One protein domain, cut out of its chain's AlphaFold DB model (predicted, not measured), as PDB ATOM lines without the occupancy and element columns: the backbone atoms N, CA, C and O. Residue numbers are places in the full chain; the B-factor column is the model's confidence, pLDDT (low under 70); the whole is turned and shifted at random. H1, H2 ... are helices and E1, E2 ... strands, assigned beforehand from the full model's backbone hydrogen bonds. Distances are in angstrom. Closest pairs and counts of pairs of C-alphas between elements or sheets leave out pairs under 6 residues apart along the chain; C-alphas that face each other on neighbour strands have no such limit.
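This is residues 97 to 155 of the 224 residues of an uncharacterized protein of Pelomonas sp. Root1444 (UniProt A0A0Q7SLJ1). A single long helix, H3, sticks out as an arm with its residues 127 to 147 from a small head made of two short helices, H1 and H2, and a strand hairpin, E1 and E2. The head lies across the first end of H3, with the hairpin reaching to one side and H1 to the other, and a tail of residues 148 to 155 runs on past the far end of the arm. The printed part has 59 residues, with three named helices and two named strands in the order H1, H2, E1, E2, H3; the two-strand sheet, E1 - E2, is antiparallel, and the class is mostly helix. The whole is extended, with a radius of gyration of the C-alphas of 19.3 A and spans of 57 by 26 by 13 A, the arm making the length.

H1, residues 99 to 104, is close but not clearly touching H2, residues 106 to 109; their closest C-alphas are those of Thr 102 and Ala 109, 6.3 A apart. H1 is apart from E1, residues 111 to 115, from E2, residues 118 to 121, and from H3, residues 122 to 147. E1 and E2 form a hairpin, antiparallel at 143 degrees between their directions. Across it, N 112 and O 120 are 2.9 A apart and N 118 and O 115 are 3.0 A apart, both within hydrogen-bond range. H2 touches H3, which touches it with residues 122 to 123 alone; the closest C-alphas of the two are those of Leu 108 and Ala 123, 4.9 A apart. The closest C-alphas of E1 and H3 are those of Leu 112 and Val 122, 6.7 A apart. In H3 every O i to N i+4 pair is within hydrogen-bond range, in H1 1 of 2, and H2 is too short for such a pair.

H1 begins at C-alpha 99, at (139.349, 173.963, 191.560), and is 8.7 A long. H2 is 5.6 A long, E1 10.4 A and E2 9.1 A. H3 runs 37.1 A from C-alpha 122 at (129.862, 185.416, 191.484) to C-alpha 147 at (114.819, 195.904, 159.271).

The two C-alphas farthest apart are those of Asp 103 and Ala 155, at 59.8 A. Residues 127 to 155 stand free, of which 127 to 147 belong to H3; the remaining body of 30 residues spans 27 by 12 by 11 A. The printed part has no cut, and the four links between its named elements are tight. The mean pLDDT of the printed part is 89.2, and residue 153 alone is under 70.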
ATOM      1  N   PRO A  97     133.037 177.390 188.230       72.38
ATOM      2  CA  PRO A  97     134.212 177.388 189.090       72.38
ATOM      3  C   PRO A  97     134.793 175.972 189.203       72.38
ATOM      4  O   PRO A  97     134.166 175.080 189.778       72.38
ATOM      5  N   VAL A  98     135.979 175.774 188.623       78.19
ATOM      6  CA  VAL A  98     136.784 174.551 188.733       78.19
ATOM      7  C   VAL A  98     137.953 174.792 189.691       78.19
ATOM      8  O   VAL A  98     138.495 175.901 189.674       78.19
ATOM      9  N   PRO A  99     138.378 173.781 190.480       76.75
ATOM     10  CA  PRO A  99     139.349 173.963 191.560       76.75
ATOM     11  C   PRO A  99     140.593 174.785 191.181       76.75
ATOM     12  O   PRO A  99     140.824 175.799 191.833       76.75
ATOM     13  N   PRO A 100     141.306 174.509 190.065       78.31
ATOM     14  CA  PRO A 100     142.520 175.261 189.737       78.31
ATOM     15  C   PRO A 100     142.296 176.766 189.529       78.31
ATOM     16  O   PRO A 100     143.184 177.564 189.814       78.31
ATOM     17  N   LEU A 101     141.120 177.178 189.036       84.88
ATOM     18  CA  LEU A 101     140.809 178.598 188.861       84.88
ATOM     19  C   LEU A 101     140.255 179.217 190.141       84.88
ATOM     20  O   LEU A 101     140.567 180.364 190.437       84.88
ATOM     21  N   THR A 102     139.446 178.486 190.909       84.88
ATOM     22  CA  THR A 102     138.948 178.992 192.193       84.88
ATOM     23  C   THR A 102     140.039 179.120 193.243       84.88
ATOM     24  O   THR A 102     139.906 179.960 194.124       84.88
ATOM     25  N   ASP A 103     141.124 178.355 193.132       87.88
ATOM     26  CA  ASP A 103     142.296 178.508 193.992       87.88
ATOM     27  C   ASP A 103     143.043 179.819 193.674       87.88
ATOM     28  O   ASP A 103     143.499 180.515 194.579       87.88
ATOM     29  N   LEU A 104     143.108 180.202 192.391       90.38
ATOM     30  CA  LEU A 104     143.728 181.453 191.932       90.38
ATOM     31  C   LEU A 104     142.822 182.682 192.110       90.38
ATOM     32  O   LEU A 104     143.300 183.772 192.418       90.38
ATOM     33  N   LEU A 105     141.512 182.524 191.906       92.44
ATOM     34  CA  LEU A 105     140.495 183.576 191.983       92.44
ATOM     35  C   LEU A 105     139.342 183.145 192.912       92.44
ATOM     36  O   LEU A 105     138.225 182.895 192.441       92.44
ATOM     37  N   PRO A 106     139.557 183.096 194.244       90.81
ATOM     38  CA  PRO A 106     138.560 182.589 195.197       90.81
ATOM     39  C   PRO A 106     137.233 183.349 195.187       90.81
ATOM     40  O   PRO A 106     136.177 182.789 195.488       90.81
ATOM     41  N   TRP A 107     137.260 184.624 194.794       91.62
ATOM     42  CA  TRP A 107     136.072 185.467 194.689       91.62
ATOM     43  C   TRP A 107     135.041 184.937 193.677       91.62
ATOM     44  O   TRP A 107     133.852 185.188 193.848       91.62
ATOM     45  N   LEU A 108     135.437 184.130 192.684       91.25
ATOM     46  CA  LEU A 108     134.498 183.494 191.745       91.25
ATOM     47  C   LEU A 108     133.552 182.497 192.434       91.25
ATOM     48  O   LEU A 108     132.391 182.352 192.033       91.25
ATOM     49  N   ALA A 109     134.036 181.822 193.480       90.62
ATOM     50  CA  ALA A 109     133.274 180.848 194.257       90.62
ATOM     51  C   ALA A 109     132.479 181.481 195.410       90.62
ATOM     52  O   ALA A 109     131.677 180.785 196.037       90.62
ATOM     53  N   GLN A 110     132.659 182.780 195.684       90.94
ATOM     54  CA  GLN A 110     131.975 183.448 196.789       90.94
ATOM     55  C   GLN A 110     130.453 183.416 196.586       90.94
ATOM     56  O   GLN A 110     129.963 183.863 195.540       90.94
ATOM     57  N   PRO A 111     129.687 182.882 197.556       91.62
ATOM     58  CA  PRO A 111     128.237 182.926 197.513       91.62
ATOM     59  C   PRO A 111     127.765 184.359 197.772       91.62
ATOM     60  O   PRO A 111     128.183 184.993 198.734       91.62
ATOM     61  N   LEU A 112     126.874 184.857 196.918       91.81
ATOM     62  CA  LEU A 112     126.253 186.173 197.077       91.81
ATOM     63  C   LEU A 112     124.891 186.056 197.766       91.81
ATOM     64  O   LEU A 112     124.576 186.815 198.675       91.81
ATOM     65  N   LEU A 113     124.077 185.095 197.326       91.31
ATOM     66  CA  LEU A 113     122.739 184.821 197.853       91.31
ATOM     67  C   LEU A 113     122.293 183.404 197.479       91.31
ATOM     68  O   LEU A 113     122.928 182.743 196.659       91.31
ATOM     69  N   THR A 114     121.179 182.938 198.036       85.88
ATOM     70  CA  THR A 114     120.563 181.661 197.645       85.88
ATOM     71  C   THR A 114     119.412 181.910 196.674       85.88
ATOM     72  O   THR A 114     118.485 182.651 196.982       85.88
ATOM     73  N   PHE A 115     119.442 181.260 195.510       82.00
ATOM     74  CA  PHE A 115     118.408 181.346 194.478       82.00
ATOM     75  C   PHE A 115     117.951 179.942 194.064       82.00
ATOM     76  O   PHE A 115     118.778 179.086 193.746       82.00
ATOM     77  N   LEU A 116     116.635 179.686 194.089       81.31
ATOM     78  CA  LEU A 116     116.026 178.384 193.753       81.31
ATOM     79  C   LEU A 116     116.737 177.181 194.419       81.31
ATOM     80  O   LEU A 116     117.045 176.175 193.776       81.31
ATOM     81  N   GLY A 117     117.028 177.301 195.718       77.81
ATOM     82  CA  GLY A 117     117.647 176.231 196.510       77.81
ATOM     83  C   GLY A 117     119.120 175.960 196.183       77.81
ATOM     84  O   GLY A 117     119.611 174.865 196.455       77.81
ATOM     85  N   ARG A 118     119.830 176.914 195.564       82.25
ATOM     86  CA  ARG A 118     121.275 176.832 195.314       82.25
ATOM     87  C   ARG A 118     121.982 178.151 195.626       82.25
ATOM     88  O   ARG A 118     121.400 179.204 195.380       82.25
ATOM     89  N   PRO A 119     123.251 178.115 196.070       86.62
ATOM     90  CA  PRO A 119     124.048 179.329 196.166       86.62
ATOM     91  C   PRO A 119     124.253 179.914 194.765       86.62
ATOM     92  O   PRO A 119     124.686 179.222 193.834       86.62
ATOM     93  N   LEU A 120     123.906 181.185 194.612       89.88
ATOM     94  CA  LEU A 120     124.284 182.024 193.491       89.88
ATOM     95  C   LEU A 120     125.669 182.592 193.805       89.88
ATOM     96  O   LEU A 120     125.806 183.480 194.646       89.88
ATOM     97  N   THR A 121     126.695 182.038 193.169       92.75
ATOM     98  CA  THR A 121     128.071 182.534 193.285       92.75
ATOM     99  C   THR A 121     128.327 183.662 192.289       92.75
ATOM    100  O   THR A 121     127.567 183.819 191.328       92.75
ATOM    101  N   VAL A 122     129.422 184.407 192.465       92.62
ATOM    102  CA  VAL A 122     129.862 185.416 191.484       92.62
ATOM    103  C   VAL A 122     129.993 184.807 190.083       92.62
ATOM    104  O   VAL A 122     129.468 185.367 189.124       92.62
ATOM    105  N   ALA A 123     130.587 183.615 189.960       92.50
ATOM    106  CA  ALA A 123     130.700 182.905 188.685       92.50
ATOM    107  C   ALA A 123     129.336 182.655 188.003       92.50
ATOM    108  O   ALA A 123     129.174 182.901 186.808       92.50
ATOM    109  N   ARG A 124     128.314 182.239 188.765       90.06
ATOM    110  CA  ARG A 124     126.958 182.037 188.222       90.06
ATOM    111  C   ARG A 124     126.258 183.348 187.889       90.06
ATOM    112  O   ARG A 124     125.498 183.405 186.928       90.06
ATOM    113  N   LEU A 125     126.513 184.408 188.651       92.25
ATOM    114  CA  LEU A 125     126.018 185.734 188.302       92.25
ATOM    115  C   LEU A 125     126.609 186.192 186.960       92.25
ATOM    116  O   LEU A 125     125.852 186.598 186.081       92.25
ATOM    117  N   LEU A 126     127.924 186.046 186.762       93.00
ATOM    118  CA  LEU A 126     128.587 186.321 185.481       93.00
ATOM    119  C   LEU A 126     127.991 185.476 184.347       93.00
ATOM    120  O   LEU A 126     127.728 185.997 183.262       93.00
ATOM    121  N   GLN A 127     127.689 184.200 184.604       92.62
ATOM    122  CA  GLN A 127     127.011 183.324 183.647       92.62
ATOM    123  C   GLN A 127     125.648 183.884 183.215       92.62
ATOM    124  O   GLN A 127     125.357 183.981 182.022       92.62
ATOM    125  N   HIS A 128     124.807 184.290 184.168       90.94
ATOM    126  CA  HIS A 128     123.480 184.820 183.864       90.94
ATOM    127  C   HIS A 128     123.542 186.190 183.181       90.94
ATOM    128  O   HIS A 128     122.862 186.398 182.176       90.94
ATOM    129  N   LEU A 129     124.392 187.102 183.662       94.00
ATOM    130  CA  LEU A 129     124.566 188.427 183.063       94.00
ATOM    131  C   LEU A 129     125.103 188.336 181.632       94.00
ATOM    132  O   LEU A 129     124.567 188.988 180.738       94.00
ATOM    133  N   SER A 130     126.106 187.489 181.390       94.06
ATOM    134  CA  SER A 130     126.645 187.263 180.042       94.06
ATOM    135  C   SER A 130     125.619 186.623 179.104       94.06
ATOM    136  O   SER A 130     125.559 186.990 177.933       94.06
ATOM    137  N   THR A 131     124.751 185.744 179.616       92.19
ATOM    138  CA  THR A 131     123.639 185.165 178.846       92.19
ATOM    139  C   THR A 131     122.637 186.242 178.428       92.19
ATOM    140  O   THR A 131     122.252 186.300 177.262       92.19
ATOM    141  N   VAL A 132     122.237 187.125 179.351       96.06
ATOM    142  CA  VAL A 132     121.322 188.244 179.057       96.06
ATOM    143  C   VAL A 132     121.958 189.222 178.069       96.06
ATOM    144  O   VAL A 132     121.323 189.598 177.085       96.06
ATOM    145  N   ALA A 133     123.222 189.593 178.284       96.38
ATOM    146  CA  ALA A 133     123.957 190.482 177.391       96.38
ATOM    147  C   ALA A 133     124.099 189.879 175.982       96.38
ATOM    148  O   ALA A 133     123.790 190.541 174.994       96.38
ATOM    149  N   GLY A 134     124.493 188.606 175.882       93.62
ATOM    150  CA  GLY A 134     124.597 187.886 174.613       93.62
ATOM    151  C   GLY A 134     123.253 187.782 173.890       93.62
ATOM    152  O   GLY A 134     123.174 188.065 172.695       93.62
ATOM    153  N   ALA A 135     122.175 187.459 174.611       94.94
ATOM    154  CA  ALA A 135     120.825 187.424 174.053       94.94
ATOM    155  C   ALA A 135     120.380 188.800 173.534       94.94
ATOM    156  O   ALA A 135     119.801 188.881 172.452       94.94
ATOM    157  N   LEU A 136     120.692 189.883 174.253       97.62
ATOM    158  CA  LEU A 136     120.396 191.246 173.813       97.62
ATOM    159  C   LEU A 136     121.180 191.616 172.548       97.62
ATOM    160  O   LEU A 136     120.597 192.154 171.609       97.62
ATOM    161  N   VAL A 137     122.476 191.294 172.491       97.12
ATOM    162  CA  VAL A 137     123.306 191.517 171.296       97.12
ATOM    163  C   VAL A 137     122.719 190.783 170.092       97.12
ATOM    164  O   VAL A 137     122.541 191.393 169.035       97.12
ATOM    165  N   LEU A 138     122.351 189.508 170.251       95.38
ATOM    166  CA  LEU A 138     121.717 188.720 169.193       95.38
ATOM    167  C   LEU A 138     120.352 189.288 168.791       95.38
ATOM    168  O   LEU A 138     120.075 189.398 167.600       95.38
ATOM    169  N   ALA A 139     119.522 189.705 169.749       97.19
ATOM    170  CA  ALA A 139     118.217 190.303 169.477       97.19
ATOM    171  C   ALA A 139     118.344 191.620 168.696       97.19
ATOM    172  O   ALA A 139     117.622 191.835 167.724       97.19
ATOM    173  N   VAL A 140     119.296 192.481 169.067       98.19
ATOM    174  CA  VAL A 140     119.574 193.738 168.359       98.19
ATOM    175  C   VAL A 140     120.127 193.467 166.960       98.19
ATOM    176  O   VAL A 140     119.673 194.090 165.998       98.19
ATOM    177  N   ALA A 141     121.079 192.542 166.819       97.00
ATOM    178  CA  ALA A 141     121.631 192.159 165.520       97.00
ATOM    179  C   ALA A 141     120.542 191.594 164.595       97.00
ATOM    180  O   ALA A 141     120.418 192.031 163.450       97.00
ATOM    181  N   TYR A 142     119.697 190.704 165.117       96.19
ATOM    182  CA  TYR A 142     118.566 190.132 164.398       96.19
ATOM    183  C   TYR A 142     117.534 191.192 164.002       96.19
ATOM    184  O   TYR A 142     117.136 191.256 162.843       96.19
ATOM    185  N   ALA A 143     117.148 192.083 164.921       96.19
ATOM    186  CA  ALA A 143     116.213 193.168 164.629       96.19
ATOM    187  C   ALA A 143     116.752 194.113 163.544       96.19
ATOM    188  O   ALA A 143     116.004 194.542 162.667       96.19
ATOM    189  N   ARG A 144     118.058 194.416 163.563       96.75
ATOM    190  CA  ARG A 144     118.721 195.191 162.501       96.75
ATOM    191  C   ARG A 144     118.714 194.447 161.168       96.75
ATOM    192  O   ARG A 144     118.459 195.076 160.147       96.75
ATOM    193  N   ALA A 145     118.971 193.141 161.167       95.00
ATOM    194  CA  ALA A 145     118.950 192.323 159.955       95.00
ATOM    195  C   ALA A 145     117.541 192.241 159.345       95.00
ATOM    196  O   ALA A 145     117.381 192.435 158.145       95.00
ATOM    197  N   VAL A 146     116.517 192.054 160.182       94.12
ATOM    198  CA  VAL A 146     115.103 192.078 159.786       94.12
ATOM    199  C   VAL A 146     114.718 193.426 159.171       94.12
ATOM    200  O   VAL A 146     114.132 193.446 158.098       94.12
ATOM    201  N   ARG A 147     115.105 194.550 159.790       93.06
ATOM    202  CA  ARG A 147     114.819 195.904 159.271       93.06
ATOM    203  C   ARG A 147     115.506 196.229 157.942       93.06
ATOM    204  O   ARG A 147     115.110 197.182 157.286       93.06
ATOM    205  N   ARG A 148     116.565 195.499 157.579       92.81
ATOM    206  CA  ARG A 148     117.273 195.656 156.298       92.81
ATOM    207  C   ARG A 148     116.674 194.806 155.182       92.81
ATOM    208  O   ARG A 148     117.067 194.986 154.033       92.81
ATOM    209  N   GLN A 149     115.788 193.862 155.504       91.12
ATOM    210  CA  GLN A 149     115.104 193.099 154.471       91.12
ATOM    211  C   GLN A 149     114.175 194.032 153.691       91.12
ATOM    212  O   GLN A 149     113.502 194.857 154.309       91.12
ATOM    213  N   PRO A 150     114.137 193.926 152.353       84.88
ATOM    214  CA  PRO A 150     113.162 194.664 151.569       84.88
ATOM    215  C   PRO A 150     111.756 194.264 152.012       84.88
ATOM    216  O   PRO A 150     111.510 193.086 152.293       84.88
ATOM    217  N   ASP A 151     110.836 195.227 152.034       78.94
ATOM    218  CA  ASP A 151     109.431 194.939 152.295       78.94
ATOM    219  C   ASP A 151     108.924 193.953 151.240       78.94
ATOM    220  O   ASP A 151     108.811 194.257 150.051       78.94
ATOM    221  N   ARG A 152     108.658 192.729 151.691       76.62
ATOM    222  CA  ARG A 152     108.035 191.673 150.901       76.62
ATOM    223  C   ARG A 152     106.634 191.477 151.453       76.62
ATOM    224  O   ARG A 152     106.481 190.727 152.419       76.62
ATOM    225  N   PRO A 153     105.624 192.172 150.900       68.00
ATOM    226  CA  PRO A 153     104.250 191.994 151.331       68.00
ATOM    227  C   PRO A 153     103.792 190.587 150.938       68.00
ATOM    228  O   PRO A 153     103.342 190.341 149.824       68.00
ATOM    229  N   GLU A 154     103.936 189.643 151.862       78.06
ATOM    230  CA  GLU A 154     103.261 188.355 151.804       78.06
ATOM    231  C   GLU A 154     102.055 188.420 152.736       78.06
ATOM    232  O   GLU A 154     102.182 188.761 153.916       78.06
ATOM    233  N   ALA A 155     100.871 188.097 152.212       79.50
ATOM    234  CA  ALA A 155      99.688 187.974 153.047       79.50
ATOM    235  C   ALA A 155      99.951 186.907 154.127       79.50
ATOM    236  O   ALA A 155     100.399 185.805 153.791       79.50
TER     237      ALA A 155